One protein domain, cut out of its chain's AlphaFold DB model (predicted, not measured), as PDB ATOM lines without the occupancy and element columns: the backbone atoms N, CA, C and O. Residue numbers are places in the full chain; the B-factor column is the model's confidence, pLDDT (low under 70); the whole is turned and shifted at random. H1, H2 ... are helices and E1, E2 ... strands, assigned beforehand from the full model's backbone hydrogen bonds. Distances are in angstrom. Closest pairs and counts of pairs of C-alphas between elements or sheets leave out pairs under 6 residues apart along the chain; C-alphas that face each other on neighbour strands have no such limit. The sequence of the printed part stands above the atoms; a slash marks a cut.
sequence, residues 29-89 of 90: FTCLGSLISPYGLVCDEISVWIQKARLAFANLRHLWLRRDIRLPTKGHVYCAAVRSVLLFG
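What this domain is: This is residues 29 to 89 of the 90 residues of an uncharacterized protein of Schistosoma mattheei (UniProt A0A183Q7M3). Two long helices, H1 and H3, run opposite ways and partly side by side, with a small hairpin of strands E1 and E2 at one end of the rod and short H2 near the other. The printed part has 61 residues, mostly helix, ordered E1 E2 H1 H2 H3. It is loose, with a radius of gyration of the C-alphas of 14.7 A, and spans 49 by 15 by 13 A.

How they stand to each other: E1, residues 29 to 31, and E2, residues 34 to 36, form an antiparallel hairpin, N 31 and O 34 within hydrogen-bond range at 2.8 A. The closest C-alphas of E2 and H1, residues 42 to 59, are those of Leu 35 and Glu 45, 6.9 A apart. H1, with residues 49 to 57 alone, touches H3, residues 71 to 88, at a shallow tilt of 29 degrees, opposite ways; their closest C-alphas, of Ala 53 and Val 82, are 5.1 A apart. H2, residues 61 to 65, is close but not clearly touching H3, the closest C-alphas, of Leu 63 and Lys 74, being 7.2 A apart. Every O i to N i+4 pair is within hydrogen-bond range in H1 and H2, and 11 of 14 in H3.

Where its parts are: E1 begins at C-alpha 29 (-10.611, -33.018, 8.705). H1 measures 25.7 A. H3, 24.2 A with a kink of 33 degrees near residue 78, ends at C-alpha 88 (6.382, -31.410, 10.919).

The domain as a whole: The printed part has no cut, and its four links are tight. Residues 67 to 72 stand free. pLDDT is under 70 at residues 31, 33 to 34, 38 to 42 and 89.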
ATOM      1  N   PHE A  29     -11.183 -32.107   9.688       73.06
ATOM      2  CA  PHE A  29     -10.611 -33.018   8.705       73.06
ATOM      3  C   PHE A  29      -9.111 -33.183   8.925       73.06
ATOM      4  O   PHE A  29      -8.424 -32.265   9.370       73.06
ATOM      5  N   THR A  30      -8.605 -34.386   8.648       73.81
ATOM      6  CA  THR A  30      -7.171 -34.680   8.744       73.81
ATOM      7  C   THR A  30      -6.558 -34.534   7.360       73.81
ATOM      8  O   THR A  30      -6.840 -35.332   6.470       73.81
ATOM      9  N   CYS A  31      -5.722 -33.519   7.172       65.81
ATOM     10  CA  CYS A  31      -4.973 -33.303   5.942       65.81
ATOM     11  C   CYS A  31      -3.504 -33.625   6.202       65.81
ATOM     12  O   CYS A  31      -2.865 -32.960   7.010       65.81
ATOM     13  N   LEU A  32      -2.974 -34.664   5.548       70.94
ATOM     14  CA  LEU A  32      -1.562 -35.068   5.668       70.94
ATOM     15  C   LEU A  32      -1.095 -35.314   7.122       70.94
ATOM     16  O   LEU A  32       0.081 -35.163   7.434       70.94
ATOM     17  N   GLY A  33      -2.019 -35.708   8.005       68.88
ATOM     18  CA  GLY A  33      -1.757 -35.931   9.432       68.88
ATOM     19  C   GLY A  33      -2.021 -34.722  10.336       68.88
ATOM     20  O   GLY A  33      -2.004 -34.883  11.552       68.88
ATOM     21  N   SER A  34      -2.332 -33.558   9.762       69.81
ATOM     22  CA  SER A  34      -2.701 -32.345  10.494       69.81
ATOM     23  C   SER A  34      -4.207 -32.159  10.603       69.81
ATOM     24  O   SER A  34      -4.942 -32.384   9.640       69.81
ATOM     25  N   LEU A  35      -4.675 -31.736  11.777       74.81
ATOM     26  CA  LEU A  35      -6.098 -31.559  12.051       74.81
ATOM     27  C   LEU A  35      -6.524 -30.131  11.711       74.81
ATOM     28  O   LEU A  35      -6.303 -29.195  12.473       74.81
ATOM     29  N   ILE A  36      -7.234 -29.974  10.602       72.50
ATOM     30  CA  ILE A  36      -7.762 -28.678  10.196       72.50
ATOM     31  C   ILE A  36      -9.177 -28.536  10.761       72.50
ATOM     32  O   ILE A  36     -10.061 -29.352  10.488       72.50
ATOM     33  N   SER A  37      -9.374 -27.509  11.590       72.19
ATOM     34  CA  SER A  37     -10.652 -27.170  12.221       72.19
ATOM     35  C   SER A  37     -10.906 -25.662  12.132       72.19
ATOM     36  O   SER A  37      -9.975 -24.881  12.359       72.19
ATOM     37  N   PRO A  38     -12.148 -25.223  11.858       66.12
ATOM     38  CA  PRO A  38     -12.495 -23.812  11.750       66.12
ATOM     39  C   PRO A  38     -12.460 -23.085  13.105       66.12
ATOM     40  O   PRO A  38     -12.466 -21.858  13.126       66.12
ATOM     41  N   TYR A  39     -12.391 -23.815  14.227       66.06
ATOM     42  CA  TYR A  39     -12.381 -23.258  15.584       66.06
ATOM     43  C   TYR A  39     -10.977 -23.027  16.171       66.06
ATOM     44  O   TYR A  39     -10.861 -22.617  17.324       66.06
ATOM     45  N   GLY A  40      -9.902 -23.260  15.407       59.28
ATOM     46  CA  GLY A  40      -8.545 -22.947  15.870       59.28
ATOM     47  C   GLY A  40      -7.965 -23.953  16.870       59.28
ATOM     48  O   GLY A  40      -7.230 -23.569  17.775       59.28
ATOM     49  N   LEU A  41      -8.212 -25.254  16.668       65.06
ATOM     50  CA  LEU A  41      -7.606 -26.362  17.439       65.06
ATOM     51  C   LEU A  41      -6.076 -26.504  17.264       65.06
ATOM     52  O   LEU A  41      -5.478 -27.479  17.714       65.06
ATOM     53  N   VAL A  42      -5.429 -25.504  16.663       65.69
ATOM     54  CA  VAL A  42      -3.976 -25.369  16.506       65.69
ATOM     55  C   VAL A  42      -3.250 -25.588  17.840       65.69
ATOM     56  O   VAL A  42      -2.196 -26.212  17.869       65.69
ATOM     57  N   CYS A  43      -3.823 -25.142  18.964       70.94
ATOM     58  CA  CYS A  43      -3.237 -25.349  20.293       70.94
ATOM     59  C   CYS A  43      -3.160 -26.830  20.706       70.94
ATOM     60  O   CYS A  43      -2.160 -27.239  21.303       70.94
ATOM     61  N   ASP A  44      -4.173 -27.639  20.385       78.06
ATOM     62  CA  ASP A  44      -4.194 -29.069  20.714       78.06
ATOM     63  C   ASP A  44      -3.222 -29.845  19.823       78.06
ATOM     64  O   ASP A  44      -2.485 -30.709  20.297       78.06
ATOM     65  N   GLU A  45      -3.155 -29.486  18.543       77.19
ATOM     66  CA  GLU A  45      -2.222 -30.076  17.586       77.19
ATOM     67  C   GLU A  45      -0.760 -29.757  17.940       77.19
ATOM     68  O   GLU A  45       0.064 -30.664  18.074       77.19
ATOM     69  N   ILE A  46      -0.449 -28.491  18.236       81.56
ATOM     70  CA  ILE A  46       0.868 -28.089  18.753       81.56
ATOM     71  C   ILE A  46       1.187 -28.838  20.054       81.56
ATOM     72  O   ILE A  46       2.322 -29.277  20.257       81.56
ATOM     73  N   SER A  47       0.201 -29.028  20.934       84.75
ATOM     74  CA  SER A  47       0.391 -29.785  22.177       84.75
ATOM     75  C   SER A  47       0.753 -31.247  21.906       84.75
ATOM     76  O   SER A  47       1.655 -31.780  22.558       84.75
ATOM     77  N   VAL A  48       0.128 -31.881  20.909       85.62
ATOM     78  CA  VAL A  48       0.481 -33.233  20.449       85.62
ATOM     79  C   VAL A  48       1.917 -33.272  19.920       85.62
ATOM     80  O   VAL A  48       2.685 -34.160  20.304       85.62
ATOM     81  N   TRP A  49       2.330 -32.298  19.105       87.38
ATOM     82  CA  TRP A  49       3.696 -32.236  18.562       87.38
ATOM     83  C   TRP A  49       4.737 -32.067  19.664       87.38
ATOM     84  O   TRP A  49       5.754 -32.764  19.686       87.38
ATOM     85  N   ILE A  50       4.458 -31.200  20.641       90.38
ATOM     86  CA  ILE A  50       5.308 -31.008  21.817       90.38
ATOM     87  C   ILE A  50       5.420 -32.311  22.612       90.38
ATOM     88  O   ILE A  50       6.521 -32.684  23.021       90.38
ATOM     89  N   GLN A  51       4.317 -33.031  22.830       92.69
ATOM     90  CA  GLN A  51       4.358 -34.313  23.536       92.69
ATOM     91  C   GLN A  51       5.203 -35.354  22.793       92.69
ATOM     92  O   GLN A  51       6.069 -35.985  23.405       92.69
ATOM     93  N   LYS A  52       5.025 -35.487  21.474       92.25
ATOM     94  CA  LYS A  52       5.824 -36.397  20.639       92.25
ATOM     95  C   LYS A  52       7.309 -36.024  20.647       92.25
ATOM     96  O   LYS A  52       8.157 -36.894  20.843       92.25
ATOM     97  N   ALA A  53       7.641 -34.739  20.524       93.31
ATOM     98  CA  ALA A  53       9.020 -34.256  20.580       93.31
ATOM     99  C   ALA A  53       9.667 -34.517  21.953       93.31
ATOM    100  O   ALA A  53      10.823 -34.941  22.030       93.31
ATOM    101  N   ARG A  54       8.918 -34.335  23.050       94.75
ATOM    102  CA  ARG A  54       9.380 -34.667  24.411       94.75
ATOM    103  C   ARG A  54       9.675 -36.156  24.559       94.75
ATOM    104  O   ARG A  54      10.704 -36.508  25.134       94.75
ATOM    105  N   LEU A  55       8.810 -37.017  24.024       95.25
ATOM    106  CA  LEU A  55       9.027 -38.462  24.023       95.25
ATOM    107  C   LEU A  55      10.269 -38.842  23.205       95.25
ATOM    108  O   LEU A  55      11.120 -39.583  23.693       95.25
ATOM    109  N   ALA A  56      10.423 -38.285  22.002       93.88
ATOM    110  CA  ALA A  56      11.602 -38.504  21.167       93.88
ATOM    111  C   ALA A  56      12.892 -38.077  21.886       93.88
ATOM    112  O   ALA A  56      13.873 -38.820  21.910       93.88
ATOM    113  N   PHE A  57      12.883 -36.922  22.557       93.19
ATOM    114  CA  PHE A  57      14.020 -36.466  23.354       93.19
ATOM    115  C   PHE A  57      14.321 -37.402  24.536       93.19
ATOM    116  O   PHE A  57      15.486 -37.717  24.790       93.19
ATOM    117  N   ALA A  58      13.288 -37.883  25.234       94.75
ATOM    118  CA  ALA A  58      13.433 -38.833  26.335       94.75
ATOM    119  C   ALA A  58      14.012 -40.180  25.868       94.75
ATOM    120  O   ALA A  58      14.881 -40.736  26.541       94.75
ATOM    121  N   ASN A  59      13.622 -40.662  24.685       94.19
ATOM    122  CA  ASN A  59      14.182 -41.878  24.087       94.19
ATOM    123  C   ASN A  59      15.689 -41.742  23.801       94.19
ATOM    124  O   ASN A  59      16.436 -42.717  23.891       94.19
ATOM    125  N   LEU A  60      16.172 -40.520  23.553       93.19
ATOM    126  CA  LEU A  60      17.592 -40.205  23.363       93.19
ATOM    127  C   LEU A  60      18.368 -40.006  24.676       93.19
ATOM    128  O   LEU A  60      19.553 -39.680  24.637       93.19
ATOM    129  N   ARG A  61      17.764 -40.230  25.853       93.12
ATOM    130  CA  ARG A  61      18.432 -40.092  27.166       93.12
ATOM    131  C   ARG A  61      19.787 -40.798  27.231       93.12
ATOM    132  O   ARG A  61      20.747 -40.239  27.754       93.12
ATOM    133  N   HIS A  62      19.875 -41.996  26.665       91.25
ATOM    134  CA  HIS A  62      21.111 -42.773  26.613       91.25
ATOM    135  C   HIS A  62      22.222 -42.058  25.818       91.25
ATOM    136  O   HIS A  62      23.380 -42.070  26.231       91.25
ATOM    137  N   LEU A  63      21.875 -41.371  24.724       91.56
ATOM    138  CA  LEU A  63      22.802 -40.576  23.917       91.56
ATOM    139  C   LEU A  63      23.358 -39.391  24.717       91.56
ATOM    140  O   LEU A  63      24.548 -39.083  24.644       91.56
ATOM    141  N   TRP A  64      22.513 -38.730  25.512       91.38
ATOM    142  CA  TRP A  64      22.918 -37.584  26.328       91.38
ATOM    143  C   TRP A  64      23.905 -37.978  27.427       91.38
ATOM    144  O   TRP A  64      24.897 -37.273  27.619       91.38
ATOM    145  N   LEU A  65      23.685 -39.128  28.069       92.81
ATOM    146  CA  LEU A  65      24.531 -39.647  29.147       92.81
ATOM    147  C   LEU A  65      25.916 -40.109  28.674       92.81
ATOM    148  O   LEU A  65      26.871 -40.106  29.450       92.81
ATOM    149  N   ARG A  66      26.049 -40.475  27.398       94.44
ATOM    150  CA  ARG A  66      27.324 -40.906  26.820       94.44
ATOM    151  C   ARG A  66      28.293 -39.738  26.664       94.44
ATOM    152  O   ARG A  66      28.036 -38.803  25.907       94.44
ATOM    153  N   ARG A  67      29.421 -39.787  27.378       92.56
ATOM    154  CA  ARG A  67      30.493 -38.771  27.303       92.56
ATOM    155  C   ARG A  67      31.423 -38.957  26.107       92.56
ATOM    156  O   ARG A  67      32.102 -38.019  25.717       92.56
ATOM    157  N   ASP A  68      31.433 -40.148  25.524       94.50
ATOM    158  CA  ASP A  68      32.257 -40.503  24.369       94.50
ATOM    159  C   ASP A  68      31.709 -39.947  23.042       94.50
ATOM    160  O   ASP A  68      32.420 -39.890  22.041       94.50
ATOM    161  N   ILE A  69      30.457 -39.477  23.035       92.25
ATOM    162  CA  ILE A  69      29.820 -38.878  21.862       92.25
ATOM    163  C   ILE A  69      30.008 -37.364  21.888       92.25
ATOM    164  O   ILE A  69      29.615 -36.682  22.839       92.25
ATOM    165  N   ARG A  70      30.558 -36.829  20.796       94.38
ATOM    166  CA  ARG A  70      30.810 -35.394  20.635       94.38
ATOM    167  C   ARG A  70      29.506 -34.598  20.537       94.38
ATOM    168  O   ARG A  70      28.522 -35.045  19.947       94.38
ATOM    169  N   LEU A  71      29.529 -33.374  21.062       92.50
ATOM    170  CA  LEU A  71      28.377 -32.467  21.071       92.50
ATOM    171  C   LEU A  71      27.781 -32.186  19.672       92.50
ATOM    172  O   LEU A  71      26.557 -32.238  19.561       92.50
ATOM    173  N   PRO A  72      28.572 -31.976  18.595       95.75
ATOM    174  CA  PRO A  72      28.017 -31.758  17.255       95.75
ATOM    175  C   PRO A  72      27.178 -32.944  16.767       95.75
ATOM    176  O   PRO A  72      26.082 -32.761  16.247       95.75
ATOM    177  N   THR A  73      27.638 -34.172  17.019       94.69
ATOM    178  CA  THR A  73      26.903 -35.397  16.676       94.69
ATOM    179  C   THR A  73      25.575 -35.477  17.422       94.69
ATOM    180  O   THR A  73      24.549 -35.769  16.813       94.69
ATOM    181  N   LYS A  74      25.556 -35.145  18.720       93.56
ATOM    182  CA  LYS A  74      24.303 -35.074  19.490       93.56
ATOM    183  C   LYS A  74      23.349 -34.008  18.937       93.56
ATOM    184  O   LYS A  74      22.146 -34.247  18.875       93.56
ATOM    185  N   GLY A  75      23.884 -32.872  18.485       95.44
ATOM    186  CA  GLY A  75      23.118 -31.818  17.817       95.44
ATOM    187  C   GLY A  75      22.461 -32.286  16.515       95.44
ATOM    188  O   GLY A  75      21.281 -32.020  16.298       95.44
ATOM    189  N   HIS A  76      23.177 -33.048  15.683       95.94
ATOM    190  CA  HIS A  76      22.604 -33.631  14.465       95.94
ATOM    191  C   HIS A  76      21.469 -34.611  14.769       95.94
ATOM    192  O   HIS A  76      20.416 -34.531  14.139       95.94
ATOM    193  N   VAL A  77      21.640 -35.482  15.768       94.94
ATOM    194  CA  VAL A  77      20.588 -36.428  16.175       94.94
ATOM    195  C   VAL A  77      19.364 -35.691  16.721       94.94
ATOM    196  O   VAL A  77      18.238 -36.033  16.369       94.94
ATOM    197  N   TYR A  78      19.560 -34.632  17.512       94.38
ATOM    198  CA  TYR A  78      18.463 -33.777  17.966       94.38
ATOM    199  C   TYR A  78      17.708 -33.130  16.796       94.38
ATOM    200  O   TYR A  78      16.479 -33.199  16.735       94.38
ATOM    201  N   CYS A  79      18.430 -32.535  15.841       94.38
ATOM    202  CA  CYS A  79      17.822 -31.935  14.655       94.38
ATOM    203  C   CYS A  79      17.038 -32.963  13.823       94.38
ATOM    204  O   CYS A  79      15.950 -32.653  13.347       94.38
ATOM    205  N   ALA A  80      17.559 -34.181  13.679       93.50
ATOM    206  CA  ALA A  80      16.931 -35.221  12.873       93.50
ATOM    207  C   ALA A  80      15.713 -35.872  13.546       93.50
ATOM    208  O   ALA A  80      14.742 -36.167  12.858       93.50
ATOM    209  N   ALA A  81      15.749 -36.103  14.863       92.56
ATOM    210  CA  ALA A  81      14.739 -36.910  15.558       92.56
ATOM    211  C   ALA A  81      13.742 -36.100  16.401       92.56
ATOM    212  O   ALA A  81      12.620 -36.544  16.610       92.56
ATOM    213  N   VAL A  82      14.141 -34.933  16.917       93.50
ATOM    214  CA  VAL A  82      13.296 -34.121  17.812       93.50
ATOM    215  C   VAL A  82      12.783 -32.881  17.095       93.50
ATOM    216  O   VAL A  82      11.592 -32.587  17.139       93.50
ATOM    217  N   ARG A  83      13.666 -32.157  16.395       92.88
ATOM    218  CA  ARG A  83      13.284 -30.929  15.682       92.88
ATOM    219  C   ARG A  83      12.365 -31.212  14.494       92.88
ATOM    220  O   ARG A  83      11.455 -30.432  14.257       92.88
ATOM    221  N   SER A  84      12.572 -32.316  13.780       92.12
ATOM    222  CA  SER A  84      11.679 -32.757  12.699       92.12
ATOM    223  C   SER A  84      10.254 -33.003  13.202       92.12
ATOM    224  O   SER A  84       9.313 -32.467  12.633       92.12
ATOM    225  N   VAL A  85      10.102 -33.726  14.315       90.50
ATOM    226  CA  VAL A  85       8.810 -34.009  14.961       90.50
ATOM    227  C   VAL A  85       8.153 -32.733  15.481       90.50
ATOM    228  O   VAL A  85       6.944 -32.588  15.403       90.50
ATOM    229  N   LEU A  86       8.933 -31.782  15.992       88.19
ATOM    230  CA  LEU A  86       8.380 -30.512  16.456       88.19
ATOM    231  C   LEU A  86       7.888 -29.622  15.302       88.19
ATOM    232  O   LEU A  86       6.931 -28.879  15.480       88.19
ATOM    233  N   LEU A  87       8.567 -29.661  14.150       85.62
ATOM    234  CA  LEU A  87       8.271 -28.794  13.003       85.62
ATOM    235  C   LEU A  87       7.237 -29.382  12.039       85.62
ATOM    236  O   LEU A  87       6.546 -28.622  11.371       85.62
ATOM    237  N   PHE A  88       7.166 -30.709  11.940       81.19
ATOM    238  CA  PHE A  88       6.382 -31.410  10.919       81.19
ATOM    239  C   PHE A  88       5.563 -32.577  11.487       81.19
ATOM    240  O   PHE A  88       5.128 -33.438  10.729       81.19
ATOM    241  N   GLY A  89       5.440 -32.692  12.810       67.88
ATOM    242  CA  GLY A  89       5.009 -33.929  13.458       67.88
ATOM    243  C   GLY A  89       3.543 -34.292  13.265       67.88
ATOM    244  O   GLY A  89       2.759 -34.072  14.171       67.88
TER     245      GLY A  89